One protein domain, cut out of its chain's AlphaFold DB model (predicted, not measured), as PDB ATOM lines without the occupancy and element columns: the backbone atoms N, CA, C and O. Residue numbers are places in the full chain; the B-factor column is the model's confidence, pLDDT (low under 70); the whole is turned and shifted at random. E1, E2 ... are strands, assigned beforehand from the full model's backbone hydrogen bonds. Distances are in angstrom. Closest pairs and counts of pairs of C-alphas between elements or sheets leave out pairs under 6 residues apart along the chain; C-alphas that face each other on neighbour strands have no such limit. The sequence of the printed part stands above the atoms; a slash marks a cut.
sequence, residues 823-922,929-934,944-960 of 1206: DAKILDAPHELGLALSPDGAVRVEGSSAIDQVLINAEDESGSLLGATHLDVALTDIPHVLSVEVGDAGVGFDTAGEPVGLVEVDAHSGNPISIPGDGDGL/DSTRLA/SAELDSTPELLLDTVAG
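Overview. This is residues 823 to 922, 929 to 934 and 944 to 960 of the 1206 residues of an uncharacterized protein of Aeromicrobium sp. A1-2 (UniProt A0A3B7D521). Two antiparallel sheets stand as an open V, joined along one side by the links E1 to E2, E3 to E4, E5 to E6 and E7 to E8, through which the chain passes from sheet to sheet; towards the other ends of the strands the sheets part. The short strand E9 lies by the E10 edge of one sheet. The printed part has 123 residues with no named helix and twelve named strands, E1 to E12 in order, and its class is all strand. One sheet has the order E2, E3, E6, E7, E11, E12, the other E1, E4, E5, E8, E10. The whole is compact, with a radius of gyration of the C-alphas of 15.3 A and spans of 44 by 35 by 35 A.

Along the chain. Find C-alpha 823 at (173.937, 188.042, 176.446), where E1 begins and runs to residue 829. E2 is residues 832 to 837 and E3 residues 843 to 847. E4, residues 851 to 860, is the longest strand at 27.1 A; look for its first C-alpha at (161.239, 176.608, 180.404). Next come E5, residues 870 to 878, 23.1 A; E6, residues 881 to 887, 20.2 A; E7, residues 890 to 894; and E8, residues 900 to 908, 23.9 A. Further on are E9, residues 920 to 922, E10, residues 932 to 934, E11, residues 944 to 946, and E12, residues 952 to 957, ending at (162.066, 164.728, 166.113).

Arrangement. Start at edge strand E2, which forms a hairpin with E3: N 834 and O 846 are 2.8 A apart. E3 and E6 are antiparallel at 177 degrees, with N 843 and O 884 at 2.8 A. E6 and E7 form a hairpin, with N 885 and O 892 at 2.8 A. E7 pairs with E11 through N 945 and O 891, 2.9 A, and the hairpin E11 and E12 has N 954 and O 944 at 2.8 A. In the other sheet, look at edge strand E1 beside E4, N 825 and O 855 at 2.8 A. E4 and E5 form a hairpin, with N 856 and O 873 at 2.8 A. E5 and E8 stand at 178 degrees, N 872 and O 906 at 2.8 A, and E8 and E10 have N 907 and O 933 at 2.8 A. E1 and E2 meet only through their link, as do E3 and E4, and E5 and E6. E9 pairs with no named strand; it is near E8, and its closest C-alpha to E10 is Leu 922, 5.9 A from that of Ala 934.

Size, cuts and confidence. The C-alphas farthest apart are those of His 831 and Asp 929, 44.4 A. Residues 923 to 928 and 935 to 943 are not printed; the gaps between C-alphas are 20.0 A and 17.0 A. Of the links printed whole, E8 to E9 is long. Mean pLDDT of the printed part is 85.4, with residues 887 to 889, 916 to 917, 929 and 947 to 951 under 70.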
ATOM      1  N   ASP A 823     175.125 187.605 175.712       95.06
ATOM      2  CA  ASP A 823     173.937 188.042 176.446       95.06
ATOM      3  C   ASP A 823     172.844 186.961 176.371       95.06
ATOM      4  O   ASP A 823     172.022 186.935 175.451       95.06
ATOM      5  N   ALA A 824     172.850 186.053 177.347       91.25
ATOM      6  CA  ALA A 824     171.869 184.981 177.485       91.25
ATOM      7  C   ALA A 824     170.703 185.400 178.393       91.25
ATOM      8  O   ALA A 824     170.896 186.027 179.434       91.25
ATOM      9  N   LYS A 825     169.473 185.035 178.023       93.56
ATOM     10  CA  LYS A 825     168.238 185.371 178.743       93.56
ATOM     11  C   LYS A 825     167.331 184.153 178.840       93.56
ATOM     12  O   LYS A 825     166.907 183.619 177.821       93.56
ATOM     13  N   ILE A 826     166.994 183.772 180.065       91.19
ATOM     14  CA  ILE A 826     165.922 182.831 180.392       91.19
ATOM     15  C   ILE A 826     164.703 183.683 180.752       91.19
ATOM     16  O   ILE A 826     164.807 184.534 181.639       91.19
ATOM     17  N   LEU A 827     163.567 183.523 180.069       89.06
ATOM     18  CA  LEU A 827     162.385 184.353 180.362       89.06
ATOM     19  C   LEU A 827     161.654 183.919 181.641       89.06
ATOM     20  O   LEU A 827     160.988 184.736 182.277       89.06
ATOM     21  N   ASP A 828     161.815 182.658 182.026       89.31
ATOM     22  CA  ASP A 828     161.108 181.989 183.108       89.31
ATOM     23  C   ASP A 828     162.007 180.925 183.767       89.31
ATOM     24  O   ASP A 828     161.829 179.722 183.596       89.31
ATOM     25  N   ALA A 829     163.023 181.354 184.521       89.75
ATOM     26  CA  ALA A 829     163.882 180.413 185.236       89.75
ATOM     27  C   ALA A 829     163.051 179.568 186.233       89.75
ATOM     28  O   ALA A 829     162.213 180.127 186.951       89.75
ATOM     29  N   PRO A 830     163.262 178.237 186.286       92.12
ATOM     30  CA  PRO A 830     162.517 177.336 187.163       92.12
ATOM     31  C   PRO A 830     162.893 177.538 188.641       92.12
ATOM     32  O   PRO A 830     163.883 178.190 188.968       92.12
ATOM     33  N   HIS A 831     162.093 176.971 189.553       91.69
ATOM     34  CA  HIS A 831     162.317 177.094 191.001       91.69
ATOM     35  C   HIS A 831     163.615 176.409 191.450       91.69
ATOM     36  O   HIS A 831     164.362 176.971 192.249       91.69
ATOM     37  N   GLU A 832     163.897 175.225 190.904       92.69
ATOM     38  CA  GLU A 832     165.206 174.577 190.991       92.69
ATOM     39  C   GLU A 832     165.845 174.614 189.598       92.69
ATOM     40  O   GLU A 832     165.214 174.181 188.629       92.69
ATOM     41  N   LEU A 833     167.074 175.126 189.501       90.88
ATOM     42  CA  LEU A 833     167.872 175.181 188.274       90.88
ATOM     43  C   LEU A 833     169.260 174.584 188.532       90.88
ATOM     44  O   LEU A 833     170.073 175.166 189.252       90.88
ATOM     45  N   GLY A 834     169.524 173.430 187.929       90.75
ATOM     46  CA  GLY A 834     170.831 172.793 187.845       90.75
ATOM     47  C   GLY A 834     171.523 173.127 186.524       90.75
ATOM     48  O   GLY A 834     170.946 172.974 185.447       90.75
ATOM     49  N   LEU A 835     172.776 173.559 186.610       87.31
ATOM     50  CA  LEU A 835     173.699 173.761 185.497       87.31
ATOM     51  C   LEU A 835     174.934 172.899 185.759       87.31
ATOM     52  O   LEU A 835     175.488 172.957 186.855       87.31
ATOM     53  N   ALA A 836     175.394 172.123 184.783       87.38
ATOM     54  CA  ALA A 836     176.637 171.369 184.904       87.38
ATOM     55  C   ALA A 836     177.485 171.462 183.632       87.38
ATOM     56  O   ALA A 836     176.951 171.390 182.528       87.38
ATOM     57  N   LEU A 837     178.797 171.604 183.808       84.44
ATOM     58  CA  LEU A 837     179.814 171.634 182.761       84.44
ATOM     59  C   LEU A 837     180.845 170.535 183.036       84.44
ATOM     60  O   LEU A 837     181.488 170.529 184.089       84.44
ATOM     61  N   SER A 838     180.997 169.602 182.100       82.12
ATOM     62  CA  SER A 838     181.978 168.516 182.185       82.12
ATOM     63  C   SER A 838     183.359 168.925 181.629       82.12
ATOM     64  O   SER A 838     183.470 169.940 180.932       82.12
ATOM     65  N   PRO A 839     184.439 168.159 181.895       78.38
ATOM     66  CA  PRO A 839     185.802 168.508 181.464       78.38
ATOM     67  C   PRO A 839     186.018 168.434 179.947       78.38
ATOM     68  O   PRO A 839     186.946 169.044 179.424       78.38
ATOM     69  N   ASP A 840     185.168 167.676 179.255       77.94
ATOM     70  CA  ASP A 840     185.061 167.560 177.801       77.94
ATOM     71  C   ASP A 840     184.082 168.579 177.181       77.94
ATOM     72  O   ASP A 840     183.798 168.509 175.992       77.94
ATOM     73  N   GLY A 841     183.605 169.557 177.961       74.50
ATOM     74  CA  GLY A 841     182.850 170.710 177.462       74.50
ATOM     75  C   GLY A 841     181.343 170.499 177.313       74.50
ATOM     76  O   GLY A 841     180.660 171.403 176.832       74.50
ATOM     77  N   ALA A 842     180.799 169.354 177.736       79.69
ATOM     78  CA  ALA A 842     179.361 169.123 177.681       79.69
ATOM     79  C   ALA A 842     178.623 169.949 178.747       79.69
ATOM     80  O   ALA A 842     178.987 169.960 179.925       79.69
ATOM     81  N   VAL A 843     177.559 170.628 178.321       85.25
ATOM     82  CA  VAL A 843     176.701 171.476 179.151       85.25
ATOM     83  C   VAL A 843     175.373 170.769 179.386       85.25
ATOM     84  O   VAL A 843     174.635 170.481 178.444       85.25
ATOM     85  N   ARG A 844     175.025 170.538 180.651       89.12
ATOM     86  CA  ARG A 844     173.712 170.045 181.079       89.12
ATOM     87  C   ARG A 844     172.939 171.147 181.794       89.12
ATOM     88  O   ARG A 844     173.477 171.819 182.669       89.12
ATOM     89  N   VAL A 845     171.661 171.272 181.451       88.31
ATOM     90  CA  VAL A 845     170.676 172.120 182.127       88.31
ATOM     91  C   VAL A 845     169.543 171.221 182.612       88.31
ATOM     92  O   VAL A 845     169.028 170.399 181.854       88.31
ATOM     93  N   GLU A 846     169.165 171.351 183.877       90.81
ATOM     94  CA  GLU A 846     168.115 170.552 184.511       90.81
ATOM     95  C   GLU A 846     167.238 171.463 185.375       90.81
ATOM     96  O   GLU A 846     167.750 172.290 186.126       90.81
ATOM     97  N   GLY A 847     165.917 171.366 185.236       90.62
ATOM     98  CA  GLY A 847     164.967 172.285 185.862       90.62
ATOM     99  C   GLY A 847     163.818 171.568 186.561       90.62
ATOM    100  O   GLY A 847     163.335 170.540 186.088       90.62
ATOM    101  N   SER A 848     163.297 172.150 187.647       92.12
ATOM    102  CA  SER A 848     162.080 171.652 188.324       92.12
ATOM    103  C   SER A 848     160.829 171.644 187.426       92.12
ATOM    104  O   SER A 848     159.801 171.062 187.774       92.12
ATOM    105  N   SER A 849     160.890 172.345 186.294       91.44
ATOM    106  CA  SER A 849     159.859 172.443 185.265       91.44
ATOM    107  C   SER A 849     160.502 172.647 183.891       91.44
ATOM    108  O   SER A 849     161.699 172.910 183.790       91.44
ATOM    109  N   ALA A 850     159.684 172.561 182.839       90.50
ATOM    110  CA  ALA A 850     160.014 173.125 181.534       90.50
ATOM    111  C   ALA A 850     160.276 174.645 181.624       90.50
ATOM    112  O   ALA A 850     159.897 175.276 182.619       90.50
ATOM    113  N   ILE A 851     160.900 175.189 180.578       90.69
ATOM    114  CA  ILE A 851     161.239 176.608 180.404       90.69
ATOM    115  C   ILE A 851     160.631 177.077 179.073       90.69
ATOM    116  O   ILE A 851     160.951 176.517 178.022       90.69
ATOM    117  N   ASP A 852     159.763 178.088 179.099       90.56
ATOM    118  CA  ASP A 852     159.057 178.629 177.931       90.56
ATOM    119  C   ASP A 852     160.052 179.130 176.867       90.56
ATOM    120  O   ASP A 852     159.892 178.808 175.684       90.56
ATOM    121  N   GLN A 853     161.080 179.906 177.253       92.12
ATOM    122  CA  GLN A 853     162.071 180.416 176.292       92.12
ATOM    123  C   GLN A 853     163.458 180.747 176.874       92.12
ATOM    124  O   GLN A 853     163.593 181.446 177.883       92.12
ATOM    125  N   VAL A 854     164.499 180.351 176.129       91.19
ATOM    126  CA  VAL A 854     165.884 180.829 176.273       91.19
ATOM    127  C   VAL A 854     166.346 181.492 174.976       91.19
ATOM    128  O   VAL A 854     166.155 180.953 173.887       91.19
ATOM    129  N   LEU A 855     166.979 182.655 175.105       93.62
ATOM    130  CA  LEU A 855     167.640 183.395 174.030       93.62
ATOM    131  C   LEU A 855     169.126 183.539 174.375       93.62
ATOM    132  O   LEU A 855     169.450 183.830 175.525       93.62
ATOM    133  N   ILE A 856     170.025 183.363 173.411       92.00
ATOM    134  CA  ILE A 856     171.462 183.613 173.568       92.00
ATOM    135  C   ILE A 856     171.930 184.404 172.356       92.00
ATOM    136  O   ILE A 856     171.837 183.916 171.235       92.00
ATOM    137  N   ASN A 857     172.448 185.604 172.585       93.94
ATOM    138  CA  ASN A 857     173.054 186.434 171.552       93.94
ATOM    139  C   ASN A 857     174.545 186.565 171.881       93.94
ATOM    140  O   ASN A 857     174.875 186.927 173.011       93.94
ATOM    141  N   ALA A 858     175.438 186.290 170.935       91.06
ATOM    142  CA  ALA A 858     176.872 186.498 171.097       91.06
ATOM    143  C   ALA A 858     177.469 187.273 169.917       91.06
ATOM    144  O   ALA A 858     177.142 187.012 168.761       91.06
ATOM    145  N   GLU A 859     178.361 188.211 170.225       93.56
ATOM    146  CA  GLU A 859     179.121 189.026 169.273       93.56
ATOM    147  C   GLU A 859     180.615 188.761 169.514       93.56
ATOM    148  O   GLU A 859     181.088 188.901 170.642       93.56
ATOM    149  N   ASP A 860     181.352 188.358 168.476       89.62
ATOM    150  CA  ASP A 860     182.776 188.008 168.549       89.62
ATOM    151  C   ASP A 860     183.582 188.707 167.444       89.62
ATOM    152  O   ASP A 860     183.484 188.364 166.263       89.62
ATOM    153  N   GLU A 861     184.426 189.669 167.822       86.12
ATOM    154  CA  GLU A 861     185.315 190.372 166.887       86.12
ATOM    155  C   GLU A 861     186.466 189.486 166.367       86.12
ATOM    156  O   GLU A 861     187.097 189.824 165.363       86.12
ATOM    157  N   SER A 862     186.755 188.356 167.027       81.38
ATOM    158  CA  SER A 862     187.860 187.455 166.668       81.38
ATOM    159  C   SER A 862     187.492 186.376 165.642       81.38
ATOM    160  O   SER A 862     188.385 185.811 165.007       81.38
ATOM    161  N   GLY A 863     186.196 186.096 165.456       72.88
ATOM    162  CA  GLY A 863     185.711 185.049 164.552       72.88
ATOM    163  C   GLY A 863     185.951 183.617 165.049       72.88
ATOM    164  O   GLY A 863     185.968 182.684 164.243       72.88
ATOM    165  N   SER A 864     186.140 183.411 166.356       74.81
ATOM    166  CA  SER A 864     186.285 182.086 166.975       74.81
ATOM    167  C   SER A 864     185.032 181.209 166.811       74.81
ATOM    168  O   SER A 864     185.136 179.982 166.762       74.81
ATOM    169  N   LEU A 865     183.863 181.833 166.620       73.69
ATOM    170  CA  LEU A 865     182.574 181.202 166.315       73.69
ATOM    171  C   LEU A 865     182.509 180.678 164.861       73.69
ATOM    172  O   LEU A 865     181.650 181.070 164.075       73.69
ATOM    173  N   LEU A 866     183.442 179.800 164.470       71.44
ATOM    174  CA  LEU A 866     183.552 179.222 163.116       71.44
ATOM    175  C   LEU A 866     183.659 180.278 161.988       71.44
ATOM    176  O   LEU A 866     183.174 180.072 160.873       71.44
ATOM    177  N   GLY A 867     184.270 181.433 162.270       78.62
ATOM    178  CA  GLY A 867     184.366 182.573 161.349       78.62
ATOM    179  C   GLY A 867     183.126 183.475 161.299       78.62
ATOM    180  O   GLY A 867     183.154 184.493 160.609       78.62
ATOM    181  N   ALA A 868     182.046 183.149 162.017       84.50
ATOM    182  CA  ALA A 868     180.962 184.094 162.263       84.50
ATOM    183  C   ALA A 868     181.395 185.142 163.302       84.50
ATOM    184  O   ALA A 868     182.198 184.850 164.186       84.50
ATOM    185  N   THR A 869     180.842 186.353 163.210       91.56
ATOM    186  CA  THR A 869     181.050 187.415 164.215       91.56
ATOM    187  C   THR A 869     179.812 187.681 165.065       91.56
ATOM    188  O   THR A 869     179.887 188.433 166.029       91.56
ATOM    189  N   HIS A 870     178.676 187.083 164.706       92.56
ATOM    190  CA  HIS A 870     177.415 187.118 165.441       92.56
ATOM    191  C   HIS A 870     176.858 185.693 165.529       92.56
ATOM    192  O   HIS A 870     176.982 184.927 164.568       92.56
ATOM    193  N   LEU A 871     176.232 185.353 166.652       90.75
ATOM    194  CA  LEU A 871     175.526 184.097 166.903       90.75
ATOM    195  C   LEU A 871     174.250 184.388 167.703       90.75
ATOM    196  O   LEU A 871     174.325 184.781 168.863       90.75
ATOM    197  N   ASP A 872     173.091 184.153 167.099       92.44
ATOM    198  CA  ASP A 872     171.779 184.204 167.740       92.44
ATOM    199  C   ASP A 872     171.234 182.773 167.897       92.44
ATOM    200  O   ASP A 872     171.125 182.025 166.925       92.44
ATOM    201  N   VAL A 873     170.855 182.382 169.114       91.38
ATOM    202  CA  VAL A 873     170.212 181.096 169.427       91.38
ATOM    203  C   VAL A 873     168.899 181.351 170.157       91.38
ATOM    204  O   VAL A 873     168.867 182.075 171.152       91.38
ATOM    205  N   ALA A 874     167.819 180.722 169.699       93.31
ATOM    206  CA  ALA A 874     166.517 180.753 170.353       93.31
ATOM    207  C   ALA A 874     165.990 179.329 170.572       93.31
ATOM    208  O   ALA A 874     165.816 178.554 169.631       93.31
ATOM    209  N   LEU A 875     165.707 178.998 171.830       92.44
ATOM    210  CA  LEU A 875     165.134 177.727 172.264       92.44
ATOM    211  C   LEU A 875     163.759 178.012 172.876       92.44
ATOM    212  O   LEU A 875     163.646 178.876 173.743       92.44
ATOM    213  N   THR A 876     162.711 177.326 172.418       94.19
ATOM    214  CA  THR A 876     161.315 177.554 172.848       94.19
ATOM    215  C   THR A 876     160.635 176.237 173.216       94.19
ATOM    216  O   THR A 876     160.847 175.234 172.531       94.19
ATOM    217  N   ASP A 877     159.817 176.250 174.273       92.81
ATOM    218  CA  ASP A 877     159.238 175.073 174.940       92.81
ATOM    219  C   ASP A 877     160.327 174.032 175.289       92.81
ATOM    220  O   ASP A 877     160.358 172.924 174.745       92.81
ATOM    221  N   ILE A 878     161.277 174.406 176.150       91.44
ATOM    222  CA  ILE A 878     162.417 173.565 176.546       91.44
ATOM    223  C   ILE A 878     161.977 172.601 177.662       91.44
ATOM    224  O   ILE A 878     161.397 173.052 178.653       91.44
ATOM    225  N   PRO A 879     162.245 171.288 177.558       91.94
ATOM    226  CA  PRO A 879     161.878 170.323 178.586       91.94
ATOM    227  C   PRO A 879     162.753 170.434 179.841       91.94
ATOM    228  O   PRO A 879     163.761 171.133 179.875       91.94
ATOM    229  N   HIS A 880     162.366 169.688 180.879       91.06
ATOM    230  CA  HIS A 880     163.001 169.698 182.202       91.06
ATOM    231  C   HIS A 880     164.478 169.245 182.221       91.06
ATOM    232  O   HIS A 880     165.168 169.462 183.215       91.06
ATOM    233  N   VAL A 881     164.967 168.617 181.148       91.12
ATOM    234  CA  VAL A 881     166.369 168.229 180.950       91.12
ATOM    235  C   VAL A 881     166.803 168.604 179.538       91.12
ATOM    236  O   VAL A 881     166.171 168.207 178.560       91.12
ATOM    237  N   LEU A 882     167.943 169.282 179.440       89.81
ATOM    238  CA  LEU A 882     168.694 169.508 178.212       89.81
ATOM    239  C   LEU A 882     170.163 169.141 178.452       89.81
ATOM    240  O   LEU A 882     170.718 169.362 179.529       89.81
ATOM    241  N   SER A 883     170.823 168.546 177.469       89.62
ATOM    242  CA  SER A 883     172.261 168.283 177.487       89.62
ATOM    243  C   SER A 883     172.832 168.498 176.090       89.62
ATOM    244  O   SER A 883     172.250 168.043 175.109       89.62
ATOM    245  N   VAL A 884     173.938 169.232 176.005       87.25
ATOM    246  CA  VAL A 884     174.625 169.605 174.766       87.25
ATOM    247  C   VAL A 884     176.087 169.205 174.902       87.25
ATOM    248  O   VAL A 884     176.744 169.586 175.861       87.25
ATOM    249  N   GLU A 885     176.588 168.430 173.953       84.50
ATOM    250  CA  GLU A 885     177.934 167.854 173.927       84.50
ATOM    251  C   GLU A 885     178.679 168.444 172.720       84.50
ATOM    252  O   GLU A 885     178.142 168.451 171.615       84.50
ATOM    253  N   VAL A 886     179.898 168.961 172.904       77.56
ATOM    254  CA  VAL A 886     180.725 169.509 171.813       77.56
ATOM    255  C   VAL A 886     182.177 169.116 172.061       77.56
ATOM    256  O   VAL A 886     182.771 169.570 173.032       77.56
ATOM    257  N   GLY A 887     182.762 168.301 171.183       69.94
ATOM    258  CA  GLY A 887     184.150 167.858 171.321       69.94
ATOM    259  C   GLY A 887     184.724 167.256 170.038       69.94
ATOM    260  O   GLY A 887     184.065 167.239 169.001       69.94
ATOM    261  N   ASP A 888     185.948 166.726 170.112       69.25
ATOM    262  CA  ASP A 888     186.717 166.240 168.949       69.25
ATOM    263  C   ASP A 888     185.996 165.175 168.096       69.25
ATOM    264  O   ASP A 888     186.310 165.010 166.919       69.25
ATOM    265  N   ALA A 889     185.045 164.437 168.679       66.88
ATOM    266  CA  ALA A 889     184.258 163.414 167.987       66.88
ATOM    267  C   ALA A 889     183.022 163.970 167.248       66.88
ATOM    268  O   ALA A 889     182.472 163.276 166.392       66.88
ATOM    269  N   GLY A 890     182.572 165.190 167.568       73.69
ATOM    270  CA  GLY A 890     181.367 165.780 166.990       73.69
ATOM    271  C   GLY A 890     180.528 166.620 167.957       73.69
ATOM    272  O   GLY A 890     181.016 167.131 168.968       73.69
ATOM    273  N   VAL A 891     179.243 166.770 167.623       80.69
ATOM    274  CA  VAL A 891     178.265 167.570 168.381       80.69
ATOM    275  C   VAL A 891     177.044 166.724 168.725       80.69
ATOM    276  O   VAL A 891     176.469 166.084 167.844       80.69
ATOM    277  N   GLY A 892     176.621 166.760 169.986       84.81
ATOM    278  CA  GLY A 892     175.433 166.100 170.518       84.81
ATOM    279  C   GLY A 892     174.467 167.078 171.193       84.81
ATOM    280  O   GLY A 892     174.855 168.103 171.744       84.81
ATOM    281  N   PHE A 893     173.184 166.746 171.157       88.69
ATOM    282  CA  PHE A 893     172.092 167.439 171.839       88.69
ATOM    283  C   PHE A 893     171.072 166.372 172.236       88.69
ATOM    284  O   PHE A 893     170.649 165.593 171.380       88.69
ATOM    285  N   ASP A 894     170.687 166.304 173.507       89.38
ATOM    286  CA  ASP A 894     169.740 165.323 174.047       89.38
ATOM    287  C   ASP A 894     168.830 165.971 175.100       89.38
ATOM    288  O   ASP A 894     169.267 166.767 175.929       89.38
ATOM    289  N   THR A 895     167.549 165.620 175.066       89.44
ATOM    290  CA  THR A 895     166.493 166.162 175.933       89.44
ATOM    291  C   THR A 895     165.890 165.114 176.878       89.44
ATOM    292  O   THR A 895     164.760 165.252 177.352       89.44
ATOM    293  N   ALA A 896     166.579 163.980 177.056       87.38
ATOM    294  CA  ALA A 896     166.058 162.765 177.685       87.38
ATOM    295  C   ALA A 896     164.770 162.202 177.028       87.38
ATOM    296  O   ALA A 896     164.089 161.350 177.604       87.38
ATOM    297  N   GLY A 897     164.449 162.632 175.798       84.31
ATOM    298  CA  GLY A 897     163.318 162.149 174.998       84.31
ATOM    299  C   GLY A 897     162.051 163.016 175.036       84.31
ATOM    300  O   GLY A 897     161.066 162.676 174.366       84.31
ATOM    301  N   GLU A 898     162.045 164.143 175.748       90.12
ATOM    302  CA  GLU A 898     160.968 165.139 175.655       90.12
ATOM    303  C   GLU A 898     161.262 166.140 174.521       90.12
ATOM    304  O   GLU A 898     162.383 166.618 174.413       90.12
ATOM    305  N   PRO A 899     160.326 166.440 173.606       91.06
ATOM    306  CA  PRO A 899     160.631 167.297 172.464       91.06
ATOM    307  C   PRO A 899     160.707 168.778 172.865       91.06
ATOM    308  O   PRO A 899     159.731 169.310 173.388       91.06
ATOM    309  N   VAL A 900     161.814 169.449 172.534       92.38
ATOM    310  CA  VAL A 900     161.890 170.921 172.498       92.38
ATOM    311  C   VAL A 900     160.949 171.423 171.406       92.38
ATOM    312  O   VAL A 900     160.988 170.909 170.284       92.38
ATOM    313  N   GLY A 901     160.113 172.419 171.701       91.75
ATOM    314  CA  GLY A 901     159.142 172.958 170.743       91.75
ATOM    315  C   GLY A 901     159.804 173.488 169.473       91.75
ATOM    316  O   GLY A 901     159.442 173.073 168.365       91.75
ATOM    317  N   LEU A 902     160.810 174.350 169.634       92.06
ATOM    318  CA  LEU A 902     161.586 174.922 168.537       92.06
ATOM    319  C   LEU A 902     163.031 175.233 168.952       92.06
ATOM    320  O   LEU A 902     163.265 175.855 169.986       92.06
ATOM    321  N   VAL A 903     163.977 174.849 168.095       91.88
ATOM    322  CA  VAL A 903     165.376 175.292 168.112       91.88
ATOM    323  C   VAL A 903     165.631 176.128 166.863       91.88
ATOM    324  O   VAL A 903     165.443 175.635 165.751       91.88
ATOM    325  N   GLU A 904     166.073 177.370 167.037       92.31
ATOM    326  CA  GLU A 904     166.586 178.235 165.973       92.31
ATOM    327  C   GLU A 904     168.006 178.699 166.312       92.31
ATOM    328  O   GLU A 904     168.304 179.039 167.456       92.31
ATOM    329  N   VAL A 905     168.882 178.694 165.308       91.31
ATOM    330  CA  VAL A 905     170.270 179.173 165.370       91.31
ATOM    331  C   VAL A 905     170.534 179.983 164.107       91.31
ATOM    332  O   VAL A 905     170.222 179.505 163.020       91.31
ATOM    333  N   ASP A 906     171.138 181.159 164.219       91.31
ATOM    334  CA  ASP A 906     171.740 181.909 163.110       91.31
ATOM    335  C   ASP A 906     173.151 182.335 163.541       91.31
ATOM    336  O   ASP A 906     173.340 182.823 164.651       91.31
ATOM    337  N   ALA A 907     174.155 182.100 162.702       90.88
ATOM    338  CA  ALA A 907     175.539 182.476 162.955       90.88
ATOM    339  C   ALA A 907     176.132 183.098 161.689       90.88
ATOM    340  O   ALA A 907     176.236 182.434 160.653       90.88
ATOM    341  N   HIS A 908     176.513 184.373 161.740       91.31
ATOM    342  CA  HIS A 908     176.902 185.113 160.544       91.31
ATOM    343  C   HIS A 908     178.047 186.109 160.744       91.31
ATOM    344  O   HIS A 908     178.223 186.733 161.787       91.31
ATOM    345  N   SER A 909     178.799 186.322 159.667       87.69
ATOM    346  CA  SER A 909     179.645 187.493 159.448       87.69
ATOM    347  C   SER A 909     179.024 188.352 158.332       87.69
ATOM    348  O   SER A 909     179.153 188.037 157.144       87.69
ATOM    349  N   GLY A 910     178.317 189.432 158.685       81.25
ATOM    350  CA  GLY A 910     177.711 190.359 157.715       81.25
ATOM    351  C   GLY A 910     176.181 190.386 157.753       81.25
ATOM    352  O   GLY A 910     175.614 190.962 158.670       81.25
ATOM    353  N   ASN A 911     175.508 189.836 156.734       84.25
ATOM    354  CA  ASN A 911     174.043 189.698 156.742       84.25
ATOM    355  C   ASN A 911     173.651 188.253 157.122       84.25
ATOM    356  O   ASN A 911     174.225 187.336 156.526       84.25
ATOM    357  N   PRO A 912     172.662 188.045 158.015       85.69
ATOM    358  CA  PRO A 912     172.133 186.719 158.358       85.69
ATOM    359  C   PRO A 912     171.471 186.026 157.160       85.69
ATOM    360  O   PRO A 912     171.145 186.665 156.148       85.69
ATOM    361  N   ILE A 913     171.244 184.715 157.271       86.44
ATOM    362  CA  ILE A 913     170.726 183.885 156.177       86.44
ATOM    363  C   ILE A 913     169.496 183.094 156.626       86.44
ATOM    364  O   ILE A 913     169.565 182.266 157.515       86.44
ATOM    365  N   SER A 914     168.332 183.329 156.019       82.44
ATOM    366  CA  SER A 914     167.085 182.721 156.503       82.44
ATOM    367  C   SER A 914     166.737 181.397 155.821       82.44
ATOM    368  O   SER A 914     166.865 181.236 154.603       82.44
ATOM    369  N   ILE A 915     166.215 180.456 156.614       81.38
ATOM    370  CA  ILE A 915     165.606 179.218 156.118       81.38
ATOM    371  C   ILE A 915     164.277 179.557 155.407       81.38
ATOM    372  O   ILE A 915     163.432 180.245 155.988       81.38
ATOM    373  N   PRO A 916     164.054 179.127 154.147       67.69
ATOM    374  CA  PRO A 916     162.862 179.533 153.403       67.69
ATOM    375  C   PRO A 916     161.559 178.859 153.878       67.69
ATOM    376  O   PRO A 916     161.324 177.682 153.619       67.69
ATOM    377  N   GLY A 917     160.642 179.647 154.446       67.00
ATOM    378  CA  GLY A 917     159.255 179.238 154.720       67.00
ATOM    379  C   GLY A 917     158.985 178.908 156.189       67.00
ATOM    380  O   GLY A 917     159.565 179.522 157.074       67.00
ATOM    381  N   ASP A 918     158.060 177.977 156.442       70.62
ATOM    382  CA  ASP A 918     157.745 177.451 157.780       70.62
ATOM    383  C   ASP A 918     158.250 176.008 157.993       70.62
ATOM    384  O   ASP A 918     157.813 175.331 158.924       70.62
ATOM    385  N   GLY A 919     159.123 175.518 157.109       80.12
ATOM    386  CA  GLY A 919     159.805 174.230 157.245       80.12
ATOM    387  C   GLY A 919     161.011 174.296 158.183       80.12
ATOM    388  O   GLY A 919     161.459 175.377 158.562       80.12
ATOM    389  N   ASP A 920     161.540 173.125 158.516       90.25
ATOM    390  CA  ASP A 920     162.784 172.973 159.265       90.25
ATOM    391  C   ASP A 920     163.972 172.844 158.285       90.25
ATOM    392  O   ASP A 920     163.799 172.600 157.082       90.25
ATOM    393  N   GLY A 921     165.203 173.001 158.768       88.38
ATOM    394  CA  GLY A 921     166.386 172.870 157.925       88.38
ATOM    395  C   GLY A 921     167.710 173.282 158.557       88.38
ATOM    396  O   GLY A 921     167.777 173.718 159.705       88.38
ATOM    397  N   LEU A 922     168.756 173.169 157.742       88.19
ATOM    398  CA  LEU A 922     170.099 173.701 157.956       88.19
ATOM    399  C   LEU A 922     170.560 174.364 156.652       88.19
ATOM    400  O   LEU A 922     170.534 173.746 155.589       88.19
ATOM    401  N   ASP A 929     186.027 184.639 152.967       69.38
ATOM    402  CA  ASP A 929     186.241 184.977 154.387       69.38
ATOM    403  C   ASP A 929     184.924 185.245 155.161       69.38
ATOM    404  O   ASP A 929     184.925 185.999 156.132       69.38
ATOM    405  N   SER A 930     183.777 184.711 154.708       77.19
ATOM    406  CA  SER A 930     182.472 184.948 155.342       77.19
ATOM    407  C   SER A 930     181.702 183.660 155.619       77.19
ATOM    408  O   SER A 930     181.275 182.979 154.686       77.19
ATOM    409  N   THR A 931     181.467 183.374 156.901       82.00
ATOM    410  CA  THR A 931     180.585 182.295 157.359       82.00
ATOM    411  C   THR A 931     179.169 182.831 157.533       82.00
ATOM    412  O   THR A 931     178.956 183.844 158.200       82.00
ATOM    413  N   ARG A 932     178.182 182.141 156.956       90.19
ATOM    414  CA  ARG A 932     176.750 182.340 157.220       90.19
ATOM    415  C   ARG A 932     176.081 180.979 157.400       90.19
ATOM    416  O   ARG A 932     176.105 180.158 156.487       90.19
ATOM    417  N   LEU A 933     175.482 180.747 158.560       89.44
ATOM    418  CA  LEU A 933     174.786 179.521 158.935       89.44
ATOM    419  C   LEU A 933     173.435 179.873 159.558       89.44
ATOM    420  O   LEU A 933     173.351 180.805 160.348       89.44
ATOM    421  N   ALA A 934     172.397 179.102 159.253       91.56
ATOM    422  CA  ALA A 934     171.160 179.088 160.020       91.56
ATOM    423  C   ALA A 934     170.582 177.676 160.120       91.56
ATOM    424  O   ALA A 934     170.559 176.935 159.136       91.56
ATOM    425  N   SER A 944     172.705 164.136 166.954       84.88
ATOM    426  CA  SER A 944     174.134 163.910 167.138       84.88
ATOM    427  C   SER A 944     174.792 163.730 165.783       84.88
ATOM    428  O   SER A 944     174.381 162.867 165.008       84.88
ATOM    429  N   ALA A 945     175.784 164.567 165.499       80.00
ATOM    430  CA  ALA A 945     176.635 164.470 164.328       80.00
ATOM    431  C   ALA A 945     178.002 163.970 164.791       80.00
ATOM    432  O   ALA A 945     178.741 164.723 165.425       80.00
ATOM    433  N   GLU A 946     178.312 162.711 164.497       77.31
ATOM    434  CA  GLU A 946     179.670 162.178 164.617       77.31
ATOM    435  C   GLU A 946     180.458 162.672 163.391       77.31
ATOM    436  O   GLU A 946     179.951 162.620 162.271       77.31
ATOM    437  N   LEU A 947     181.656 163.231 163.597       69.62
ATOM    438  CA  LEU A 947     182.442 163.943 162.570       69.62
ATOM    439  C   LEU A 947     183.842 163.330 162.363       69.62
ATOM    440  O   LEU A 947     184.774 164.019 161.948       69.62
ATOM    441  N   ASP A 948     183.998 162.045 162.690       69.88
ATOM    442  CA  ASP A 948     185.275 161.332 162.626       69.88
ATOM    443  C   ASP A 948     185.577 160.762 161.217       69.88
ATOM    444  O   ASP A 948     185.197 161.330 160.193       69.88
ATOM    445  N   SER A 949     186.285 159.632 161.136       64.88
ATOM    446  CA  SER A 949     186.458 158.841 159.909       64.88
ATOM    447  C   SER A 949     185.170 158.447 159.164       64.88
ATOM    448  O   SER A 949     185.261 158.047 158.003       64.88
ATOM    449  N   THR A 950     183.996 158.515 159.793       67.00
ATOM    450  CA  THR A 950     182.704 158.137 159.200       67.00
ATOM    451  C   THR A 950     181.598 159.086 159.670       67.00
ATOM    452  O   THR A 950     180.986 158.822 160.703       67.00
ATOM    453  N   PRO A 951     181.300 160.177 158.937       67.06
ATOM    454  CA  PRO A 951     180.315 161.147 159.395       67.06
ATOM    455  C   PRO A 951     178.879 160.593 159.335       67.06
ATOM    456  O   PRO A 951     178.303 160.409 158.255       67.06
ATOM    457  N   GLU A 952     178.294 160.348 160.512       77.31
ATOM    458  CA  GLU A 952     176.898 159.938 160.704       77.31
ATOM    459  C   GLU A 952     176.113 161.040 161.431       77.31
ATOM    460  O   GLU A 952     176.466 161.466 162.532       77.31
ATOM    461  N   LEU A 953     174.999 161.467 160.830       80.19
ATOM    462  CA  LEU A 953     174.013 162.342 161.455       80.19
ATOM    463  C   LEU A 953     172.813 161.524 161.946       80.19
ATOM    464  O   LEU A 953     172.022 161.022 161.143       80.19
ATOM    465  N   LEU A 954     172.626 161.458 163.262       84.19
ATOM    466  CA  LEU A 954     171.410 160.967 163.909       84.19
ATOM    467  C   LEU A 954     170.495 162.141 164.277       84.19
ATOM    468  O   LEU A 954     170.956 163.154 164.801       84.19
ATOM    469  N   LEU A 955     169.190 161.992 164.038       86.06
ATOM    470  CA  LEU A 955     168.163 163.000 164.299       86.06
ATOM    471  C   LEU A 955     166.833 162.346 164.731       86.06
ATOM    472  O   LEU A 955     166.214 161.605 163.969       86.06
ATOM    473  N   ASP A 956     166.363 162.650 165.943       87.00
ATOM    474  CA  ASP A 956     165.029 162.294 166.446       87.00
ATOM    475  C   ASP A 956     164.188 163.555 166.689       87.00
ATOM    476  O   ASP A 956     164.529 164.409 167.512       87.00
ATOM    477  N   THR A 957     163.065 163.657 165.979       86.50
ATOM    478  CA  THR A 957     162.066 164.728 166.113       86.50
ATOM    479  C   THR A 957     160.655 164.154 165.999       86.50
ATOM    480  O   THR A 957     160.432 163.116 165.373       86.50
ATOM    481  N   VAL A 958     159.686 164.847 166.600       86.62
ATOM    482  CA  VAL A 958     158.251 164.536 166.503       86.62
ATOM    483  C   VAL A 958     157.463 165.485 165.592       86.62
ATOM    484  O   VAL A 958     156.256 165.306 165.438       86.62
ATOM    485  N   ALA A 959     158.094 166.511 165.007       83.31
ATOM    486  CA  ALA A 959     157.366 167.593 164.337       83.31
ATOM    487  C   ALA A 959     156.806 167.243 162.947       83.31
ATOM    488  O   ALA A 959     155.863 167.894 162.494       83.31
ATOM    489  N   GLY A 960     157.370 166.244 162.255       82.44
ATOM    490  CA  GLY A 960     156.903 165.824 160.923       82.44
ATOM    491  C   GLY A 960     156.982 166.924 159.854       82.44
ATOM    492  O   GLY A 960     156.157 166.965 158.942       82.44
TER     493      GLY A 960